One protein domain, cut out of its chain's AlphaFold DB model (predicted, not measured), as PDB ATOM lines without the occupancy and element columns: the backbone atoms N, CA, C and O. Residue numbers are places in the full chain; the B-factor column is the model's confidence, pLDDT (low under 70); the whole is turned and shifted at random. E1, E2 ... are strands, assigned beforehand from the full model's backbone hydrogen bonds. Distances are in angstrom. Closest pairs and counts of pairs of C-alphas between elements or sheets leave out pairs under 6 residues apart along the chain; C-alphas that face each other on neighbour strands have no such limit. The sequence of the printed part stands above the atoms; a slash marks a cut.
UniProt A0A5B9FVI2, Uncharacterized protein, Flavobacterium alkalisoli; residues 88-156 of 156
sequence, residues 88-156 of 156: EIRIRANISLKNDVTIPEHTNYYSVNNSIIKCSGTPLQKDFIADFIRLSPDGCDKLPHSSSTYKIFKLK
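AT A GLANCE: This is residues 88 to 156 of the 156 residues of an uncharacterized protein of Flavobacterium alkalisoli (UniProt A0A5B9FVI2). Little regular structure is present: one small antiparallel sheet, strongly twisted and curled, in the order E2 - E4 - E5 - E1 - E3, with two long loops, residues 111 to 127 and 137 to 149. The printed part has 69 residues and five named strands, E1 to E5 along the chain, with no named helix; the class is all strand, with 25 residues in named elements. It is compact, with a radius of gyration of the C-alphas of 11.3 A and spans of 29 by 21 by 19 A.

IN THESE COORDINATES: E4, residues 128 to 136, is 19.4 A long and bends by 73 degrees at residue 133. E5, residues 150 to 155, 15.6 A, ends at C-alpha 155 (-2.189, -37.814, 36.913). E1, residues 88 to 91, 10.0 A, begins at C-alpha 88 (-7.988, -36.943, 34.401). E2 is residues 101 to 103, 6.2 A; E3 is residues 108 to 110, 6.9 A.

HOW THE PARTS SIT: Within hydrogen-bond range are N 131 and O 154 in the hairpin E4 and E5, 2.9 A; N 103 and O 128 between E2 and E4, 2.8 A; N 91 and O 151 between E1 and E5, 2.8 A; N 110 and O 90 between E1 and E3, 2.7 A.

THE WHOLE: The printed part has no cut. The links E3 to E4 and E4 to E5 are long. The pLDDT is under 70 at residues 93, 113 to 120 and 137 to 148.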
ATOM      1  N   GLU A  88      -7.401 -35.612  34.548       91.62
ATOM      2  CA  GLU A  88      -7.988 -36.943  34.401       91.62
ATOM      3  C   GLU A  88      -7.783 -37.443  32.969       91.62
ATOM      4  O   GLU A  88      -8.153 -36.773  31.999       91.62
ATOM      5  N   ILE A  89      -7.254 -38.656  32.834       89.44
ATOM      6  CA  ILE A  89      -7.135 -39.348  31.553       89.44
ATOM      7  C   ILE A  89      -7.871 -40.679  31.586       89.44
ATOM      8  O   ILE A  89      -7.895 -41.380  32.598       89.44
ATOM      9  N   ARG A  90      -8.469 -41.052  30.456       89.06
ATOM     10  CA  ARG A  90      -9.083 -42.367  30.269       89.06
ATOM     11  C   ARG A  90      -8.100 -43.263  29.526       89.06
ATOM     12  O   ARG A  90      -7.549 -42.829  28.526       89.06
ATOM     13  N   ILE A  91      -7.909 -44.507  29.950       88.06
ATOM     14  CA  ILE A  91      -6.997 -45.470  29.317       88.06
ATOM     15  C   ILE A  91      -7.709 -46.805  29.108       88.06
ATOM     16  O   ILE A  91      -8.492 -47.244  29.952       88.06
ATOM     17  N   ARG A  92      -7.398 -47.478  27.998       83.06
ATOM     18  CA  ARG A  92      -7.762 -48.878  27.754       83.06
ATOM     19  C   ARG A  92      -6.547 -49.767  28.006       83.06
ATOM     20  O   ARG A  92      -5.802 -50.072  27.081       83.06
ATOM     21  N   ALA A  93      -6.324 -50.156  29.254       69.94
ATOM     22  CA  ALA A  93      -5.193 -51.007  29.603       69.94
ATOM     23  C   ALA A  93      -5.493 -51.870  30.825       69.94
ATOM     24  O   ALA A  93      -6.258 -51.486  31.718       69.94
ATOM     25  N   ASN A  94      -4.829 -53.024  30.892       73.69
ATOM     26  CA  ASN A  94      -4.841 -53.878  32.074       73.69
ATOM     27  C   ASN A  94      -3.872 -53.347  33.147       73.69
ATOM     28  O   ASN A  94      -2.915 -54.006  33.533       73.69
ATOM     29  N   ILE A  95      -4.100 -52.107  33.578       75.81
ATOM     30  CA  ILE A  95      -3.332 -51.437  34.631       75.81
ATOM     31  C   ILE A  95      -4.025 -51.669  35.980       75.81
ATOM     32  O   ILE A  95      -5.255 -51.773  36.031       75.81
ATOM     33  N   SER A  96      -3.248 -51.777  37.062       77.44
ATOM     34  CA  SER A  96      -3.768 -51.999  38.420       77.44
ATOM     35  C   SER A  96      -4.773 -50.914  38.837       77.44
ATOM     36  O   SER A  96      -4.616 -49.748  38.489       77.44
ATOM     37  N   LEU A  97      -5.803 -51.293  39.599       84.12
ATOM     38  CA  LEU A  97      -6.831 -50.384  40.132       84.12
ATOM     39  C   LEU A  97      -6.401 -49.790  41.482       84.12
ATOM     40  O   LEU A  97      -7.143 -49.850  42.460       84.12
ATOM     41  N   LYS A  98      -5.158 -49.312  41.564       86.31
ATOM     42  CA  LYS A  98      -4.553 -48.787  42.793       86.31
ATOM     43  C   LYS A  98      -4.141 -47.328  42.606       86.31
ATOM     44  O   LYS A  98      -4.143 -46.808  41.492       86.31
ATOM     45  N   ASN A  99      -3.797 -46.695  43.718       88.06
ATOM     46  CA  ASN A  99      -3.131 -45.401  43.731       88.06
ATOM     47  C   ASN A  99      -1.639 -45.566  43.431       88.06
ATOM     48  O   ASN A  99      -1.105 -46.669  43.579       88.06
ATOM     49  N   ASP A 100      -0.997 -44.478  43.012       90.44
ATOM     50  CA  ASP A 100       0.437 -44.437  42.685       90.44
ATOM     51  C   ASP A 100       0.871 -45.475  41.641       90.44
ATOM     52  O   ASP A 100       1.922 -46.109  41.744       90.44
ATOM     53  N   VAL A 101       0.049 -45.666  40.611       91.25
ATOM     54  CA  VAL A 101       0.369 -46.589  39.524       91.25
ATOM     55  C   VAL A 101       1.132 -45.857  38.434       91.25
ATOM     56  O   VAL A 101       0.697 -44.815  37.946       91.25
ATOM     57  N   THR A 102       2.251 -46.442  38.012       92.94
ATOM     58  CA  THR A 102       2.979 -45.982  36.833       92.94
ATOM     59  C   THR A 102       2.207 -46.352  35.574       92.94
ATOM     60  O   THR A 102       2.000 -47.529  35.267       92.94
ATOM     61  N   ILE A 103       1.797 -45.335  34.829       91.75
ATOM     62  CA  ILE A 103       1.278 -45.464  33.477       91.75
ATOM     63  C   ILE A 103       2.459 -45.235  32.531       91.75
ATOM     64  O   ILE A 103       2.974 -44.113  32.495       91.75
ATOM     65  N   PRO A 104       2.893 -46.261  31.784       89.75
ATOM     66  CA  PRO A 104       4.082 -46.153  30.959       89.75
ATOM     67  C   PRO A 104       3.854 -45.235  29.756       89.75
ATOM     68  O   PRO A 104       2.730 -45.113  29.242       89.75
ATOM     69  N   GLU A 105       4.942 -44.646  29.270       86.56
ATOM     70  CA  GLU A 105       5.008 -43.985  27.976       86.56
ATOM     71  C   GLU A 105       4.437 -44.879  26.866       86.56
ATOM     72  O   GLU A 105       4.379 -46.106  26.966       86.56
ATOM     73  N   HIS A 106       3.928 -44.250  25.810       83.50
ATOM     74  CA  HIS A 106       3.208 -44.899  24.710       83.50
ATOM     75  C   HIS A 106       1.867 -45.551  25.072       83.50
ATOM     76  O   HIS A 106       1.155 -46.001  24.169       83.50
ATOM     77  N   THR A 107       1.444 -45.543  26.342       87.50
ATOM     78  CA  THR A 107       0.068 -45.920  26.688       87.50
ATOM     79  C   THR A 107      -0.914 -44.958  26.029       87.50
ATOM     80  O   THR A 107      -0.803 -43.742  26.178       87.50
ATOM     81  N   ASN A 108      -1.905 -45.495  25.315       85.38
ATOM     82  CA  ASN A 108      -2.931 -44.673  24.687       85.38
ATOM     83  C   ASN A 108      -3.938 -44.160  25.722       85.38
ATOM     84  O   ASN A 108      -4.617 -44.950  26.386       85.38
ATOM     85  N   TYR A 109      -4.078 -42.839  25.800       86.44
ATOM     86  CA  TYR A 109      -5.106 -42.160  26.568       86.44
ATOM     87  C   TYR A 109      -6.197 -41.556  25.674       86.44
ATOM     88  O   TYR A 109      -6.037 -41.364  24.468       86.44
ATOM     89  N   TYR A 110      -7.340 -41.284  26.289       84.00
ATOM     90  CA  TYR A 110      -8.592 -40.881  25.664       84.00
ATOM     91  C   TYR A 110      -9.229 -39.745  26.484       84.00
ATOM     92  O   TYR A 110      -8.970 -39.609  27.682       84.00
ATOM     93  N   SER A 111     -10.084 -38.928  25.857       76.94
ATOM     94  CA  SER A 111     -10.754 -37.800  26.523       76.94
ATOM     95  C   SER A 111     -11.707 -38.273  27.614       76.94
ATOM     96  O   SER A 111     -12.558 -39.109  27.329       76.94
ATOM     97  N   VAL A 112     -11.643 -37.683  28.807       78.50
ATOM     98  CA  VAL A 112     -12.573 -37.985  29.912       78.50
ATOM     99  C   VAL A 112     -13.883 -37.191  29.810       78.50
ATOM    100  O   VAL A 112     -14.945 -37.756  30.050       78.50
ATOM    101  N   ASN A 113     -13.818 -35.922  29.385       66.94
ATOM    102  CA  ASN A 113     -14.919 -34.950  29.528       66.94
ATOM    103  C   ASN A 113     -15.832 -34.785  28.302       66.94
ATOM    104  O   ASN A 113     -16.820 -34.063  28.373       66.94
ATOM    105  N   ASN A 114     -15.506 -35.406  27.169       56.16
ATOM    106  CA  ASN A 114     -16.293 -35.231  25.950       56.16
ATOM    107  C   ASN A 114     -17.356 -36.328  25.848       56.16
ATOM    108  O   ASN A 114     -17.025 -37.510  25.945       56.16
ATOM    109  N   SER A 115     -18.600 -35.940  25.542       51.69
ATOM    110  CA  SER A 115     -19.725 -36.848  25.245       51.69
ATOM    111  C   SER A 115     -19.441 -37.799  24.074       51.69
ATOM    112  O   SER A 115     -20.153 -38.775  23.869       51.69
ATOM    113  N   ILE A 116     -18.393 -37.513  23.295       56.44
ATOM    114  CA  ILE A 116     -17.891 -38.340  22.202       56.44
ATOM    115  C   ILE A 116     -16.499 -38.843  22.582       56.44
ATOM    116  O   ILE A 116     -15.534 -38.075  22.637       56.44
ATOM    117  N   ILE A 117     -16.388 -40.151  22.805       62.41
ATOM    118  CA  ILE A 117     -15.098 -40.830  22.933       62.41
ATOM    119  C   ILE A 117     -14.519 -40.997  21.532       62.41
ATOM    120  O   ILE A 117     -15.171 -41.551  20.652       62.41
ATOM    121  N   LYS A 118     -13.293 -40.518  21.311       65.81
ATOM    122  CA  LYS A 118     -12.566 -40.718  20.048       65.81
ATOM    123  C   LYS A 118     -11.695 -41.969  20.123       65.81
ATOM    124  O   LYS A 118     -10.876 -42.082  21.028       65.81
ATOM    125  N   CYS A 119     -11.826 -42.887  19.166       66.12
ATOM    126  CA  CYS A 119     -11.293 -44.255  19.308       66.12
ATOM    127  C   CYS A 119      -9.845 -44.423  18.868       66.12
ATOM    128  O   CYS A 119      -9.234 -45.454  19.128       66.12
ATOM    129  N   SER A 120      -9.274 -43.383  18.268       68.62
ATOM    130  CA  SER A 120      -7.874 -43.356  17.860       68.62
ATOM    131  C   SER A 120      -6.899 -43.285  19.036       68.62
ATOM    132  O   SER A 120      -5.739 -43.638  18.856       68.62
ATOM    133  N   GLY A 121      -7.353 -42.862  20.226       74.69
ATOM    134  CA  GLY A 121      -6.489 -42.653  21.389       74.69
ATOM    135  C   GLY A 121      -5.351 -41.672  21.109       74.69
ATOM    136  O   GLY A 121      -5.240 -41.075  20.035       74.69
ATOM    137  N   THR A 122      -4.506 -41.453  22.101       79.56
ATOM    138  CA  THR A 122      -3.286 -40.667  21.959       79.56
ATOM    139  C   THR A 122      -2.202 -41.281  22.834       79.56
ATOM    140  O   THR A 122      -2.465 -41.479  24.015       79.56
ATOM    141  N   PRO A 123      -1.000 -41.586  22.320       82.75
ATOM    142  CA  PRO A 123       0.056 -42.148  23.151       82.75
ATOM    143  C   PRO A 123       0.599 -41.102  24.130       82.75
ATOM    144  O   PRO A 123       0.861 -39.956  23.754       82.75
ATOM    145  N   LEU A 124       0.809 -41.506  25.383       84.31
ATOM    146  CA  LEU A 124       1.582 -40.726  26.343       84.31
ATOM    147  C   LEU A 124       3.027 -40.567  25.860       84.31
ATOM    148  O   LEU A 124       3.606 -41.473  25.264       84.31
ATOM    149  N   GLN A 125       3.601 -39.401  26.136       81.94
ATOM    150  CA  GLN A 125       4.961 -39.024  25.719       81.94
ATOM    151  C   GLN A 125       6.018 -39.294  26.795       81.94
ATOM    152  O   GLN A 125       7.198 -39.059  26.573       81.94
ATOM    153  N   LYS A 126       5.571 -39.687  27.986       83.31
ATOM    154  CA  LYS A 126       6.397 -40.018  29.140       83.31
ATOM    155  C   LYS A 126       5.570 -40.842  30.117       83.31
ATOM    156  O   LYS A 126       4.337 -40.856  30.020       83.31
ATOM    157  N   ASP A 127       6.250 -41.424  31.089       90.62
ATOM    158  CA  ASP A 127       5.608 -42.064  32.223       90.62
ATOM    159  C   ASP A 127       4.879 -41.041  33.101       90.62
ATOM    160  O   ASP A 127       5.322 -39.897  33.278       90.62
ATOM    161  N   PHE A 128       3.769 -41.474  33.689       93.31
ATOM    162  CA  PHE A 128       3.074 -40.735  34.734       93.31
ATOM    163  C   PHE A 128       2.796 -41.634  35.927       93.31
ATOM    164  O   PHE A 128       2.399 -42.784  35.764       93.31
ATOM    165  N   ILE A 129       2.929 -41.078  37.126       95.50
ATOM    166  CA  ILE A 129       2.322 -41.663  38.318       95.50
ATOM    167  C   ILE A 129       0.879 -41.178  38.369       95.50
ATOM    168  O   ILE A 129       0.610 -40.002  38.116       95.50
ATOM    169  N   ALA A 130      -0.058 -42.071  38.655       94.88
ATOM    170  CA  ALA A 130      -1.463 -41.711  38.669       94.88
ATOM    171  C   ALA A 130      -2.263 -42.501  39.701       94.88
ATOM    172  O   ALA A 130      -1.932 -43.637  40.040       94.88
ATOM    173  N   ASP A 131      -3.361 -41.900  40.143       95.00
ATOM    174  CA  ASP A 131      -4.338 -42.552  41.004       95.00
ATOM    175  C   ASP A 131      -5.524 -43.042  40.189       95.00
ATOM    176  O   ASP A 131      -6.069 -42.310  39.357       95.00
ATOM    177  N   PHE A 132      -5.944 -44.281  40.433       92.62
ATOM    178  CA  PHE A 132      -7.185 -44.792  39.872       92.62
ATOM    179  C   PHE A 132      -8.385 -44.046  40.467       92.62
ATOM    180  O   PHE A 132      -8.523 -43.941  41.682       92.62
ATOM    181  N   ILE A 133      -9.281 -43.566  39.602       92.00
ATOM    182  CA  ILE A 133     -10.492 -42.850  40.016       92.00
ATOM    183  C   ILE A 133     -11.725 -43.737  39.870       92.00
ATOM    184  O   ILE A 133     -12.454 -43.954  40.833       92.00
ATOM    185  N   ARG A 134     -12.000 -44.220  38.651       89.31
ATOM    186  CA  ARG A 134     -13.212 -44.999  38.350       89.31
ATOM    187  C   ARG A 134     -13.098 -45.789  37.052       89.31
ATOM    188  O   ARG A 134     -12.300 -45.466  36.170       89.31
ATOM    189  N   LEU A 135     -13.943 -46.807  36.915       85.88
ATOM    190  CA  LEU A 135     -14.188 -47.452  35.628       85.88
ATOM    191  C   LEU A 135     -15.036 -46.523  34.747       85.88
ATOM    192  O   LEU A 135     -15.921 -45.825  35.236       85.88
ATOM    193  N   SER A 136     -14.758 -46.513  33.447       80.06
ATOM    194  CA  SER A 136     -15.532 -45.799  32.436       80.06
ATOM    195  C   SER A 136     -16.338 -46.823  31.635       80.06
ATOM    196  O   SER A 136     -15.726 -47.594  30.889       80.06
ATOM    197  N   PRO A 137     -17.678 -46.852  31.776       69.69
ATOM    198  CA  PRO A 137     -18.533 -47.745  30.991       69.69
ATOM    199  C   PRO A 137     -18.561 -47.324  29.521       69.69
ATOM    200  O   PRO A 137     -18.688 -48.159  28.629       69.69
ATOM    201  N   ASP A 138     -18.364 -46.030  29.274       67.75
ATOM    202  CA  ASP A 138     -18.243 -45.483  27.941       67.75
ATOM    203  C   ASP A 138     -16.881 -45.895  27.376       67.75
ATOM    204  O   ASP A 138     -15.815 -45.437  27.816       67.75
ATOM    205  N   GLY A 139     -16.944 -46.817  26.421       63.34
ATOM    206  CA  GLY A 139     -15.835 -47.292  25.621       63.34
ATOM    207  C   GLY A 139     -16.043 -46.930  24.161       63.34
ATOM    208  O   GLY A 139     -17.154 -46.693  23.694       63.34
ATOM    209  N   CYS A 140     -14.938 -46.859  23.438       65.00
ATOM    210  CA  CYS A 140     -14.970 -46.452  22.046       65.00
ATOM    211  C   CYS A 140     -15.408 -47.574  21.099       65.00
ATOM    212  O   CYS A 140     -16.054 -47.340  20.079       65.00
ATOM    213  N   ASP A 141     -15.130 -48.807  21.503       60.34
ATOM    214  CA  ASP A 141     -15.664 -49.984  20.856       60.34
ATOM    215  C   ASP A 141     -16.975 -50.328  21.573       60.34
ATOM    216  O   ASP A 141     -16.954 -50.671  22.757       60.34
ATOM    217  N   LYS A 142     -18.119 -50.259  20.879       50.34
ATOM    218  CA  LYS A 142     -19.414 -50.799  21.350       50.34
ATOM    219  C   LYS A 142     -19.382 -52.339  21.402       50.34
ATOM    220  O   LYS A 142     -20.269 -53.004  20.877       50.34
ATOM    221  N   LEU A 143     -18.315 -52.924  21.941       48.59
ATOM    222  CA  LEU A 143     -18.140 -54.363  22.038       48.59
ATOM    223  C   LEU A 143     -18.705 -54.827  23.384       48.59
ATOM    224  O   LEU A 143     -18.147 -54.457  24.418       48.59
ATOM    225  N   PRO A 144     -19.772 -55.648  23.402       39.09
ATOM    226  CA  PRO A 144     -20.479 -55.974  24.639       39.09
ATOM    227  C   PRO A 144     -19.693 -56.870  25.614       39.09
ATOM    228  O   PRO A 144     -20.161 -57.098  26.723       39.09
ATOM    229  N   HIS A 145     -18.515 -57.395  25.243       42.44
ATOM    230  CA  HIS A 145     -17.902 -58.519  25.970       42.44
ATOM    231  C   HIS A 145     -16.367 -58.516  26.065       42.44
ATOM    232  O   HIS A 145     -15.774 -59.571  26.276       42.44
ATOM    233  N   SER A 146     -15.679 -57.375  25.938       45.66
ATOM    234  CA  SER A 146     -14.230 -57.364  26.212       45.66
ATOM    235  C   SER A 146     -13.968 -57.000  27.674       45.66
ATOM    236  O   SER A 146     -14.386 -55.939  28.131       45.66
ATOM    237  N   SER A 147     -13.209 -57.830  28.392       50.16
ATOM    238  CA  SER A 147     -12.663 -57.597  29.746       50.16
ATOM    239  C   SER A 147     -11.749 -56.358  29.869       50.16
ATOM    240  O   SER A 147     -11.098 -56.144  30.888       50.16
ATOM    241  N   SER A 148     -11.686 -55.528  28.825       54.31
ATOM    242  CA  SER A 148     -10.894 -54.306  28.719       54.31
ATOM    243  C   SER A 148     -11.763 -53.074  28.979       54.31
ATOM    244  O   SER A 148     -11.967 -52.250  28.088       54.31
ATOM    245  N   THR A 149     -12.311 -52.949  30.189       72.62
ATOM    246  CA  THR A 149     -13.028 -51.734  30.600       72.62
ATOM    247  C   THR A 149     -12.065 -50.550  30.581       72.62
ATOM    248  O   THR A 149     -10.931 -50.656  31.057       72.62
ATOM    249  N   TYR A 150     -12.502 -49.418  30.032       83.38
ATOM    250  CA  TYR A 150     -11.728 -48.186  30.112       83.38
ATOM    251  C   TYR A 150     -11.646 -47.741  31.576       83.38
ATOM    252  O   TYR A 150     -12.602 -47.872  32.339       83.38
ATOM    253  N   LYS A 151     -10.498 -47.213  31.983       87.94
ATOM    254  CA  LYS A 151     -10.214 -46.796  33.360       87.94
ATOM    255  C   LYS A 151      -9.836 -45.326  33.357       87.94
ATOM    256  O   LYS A 151      -9.110 -44.894  32.463       87.94
ATOM    257  N   ILE A 152     -10.342 -44.567  34.318       90.38
ATOM    258  CA  ILE A 152     -10.011 -43.154  34.488       90.38
ATOM    259  C   ILE A 152      -9.000 -43.035  35.620       90.38
ATOM    260  O   ILE A 152      -9.234 -43.541  36.720       90.38
ATOM    261  N   PHE A 153      -7.896 -42.361  35.326       93.19
ATOM    262  CA  PHE A 153      -6.813 -42.077  36.254       93.19
ATOM    263  C   PHE A 153      -6.605 -40.571  36.366       93.19
ATOM    264  O   PHE A 153      -6.738 -39.862  35.368       93.19
ATOM    265  N   LYS A 154      -6.241 -40.092  37.554       94.81
ATOM    266  CA  LYS A 154      -5.792 -38.717  37.777       94.81
ATOM    267  C   LYS A 154      -4.274 -38.692  37.859       94.81
ATOM    268  O   LYS A 154      -3.696 -39.390  38.689       94.81
ATOM    269  N   LEU A 155      -3.645 -37.906  36.996       93.75
ATOM    270  CA  LEU A 155      -2.189 -37.814  36.913       93.75
ATOM    271  C   LEU A 155      -1.604 -37.018  38.084       93.75
ATOM    272  O   LEU A 155      -2.211 -36.037  38.523       93.75
ATOM    273  N   LYS A 156      -0.419 -37.415  38.548       91.56
ATOM    274  CA  LYS A 156       0.399 -36.695  39.532       91.56
ATOM    275  C   LYS A 156       1.545 -35.939  38.870       91.56
ATOM    276  O   LYS A 156       2.008 -36.360  37.783       91.56
TER     277      LYS A 156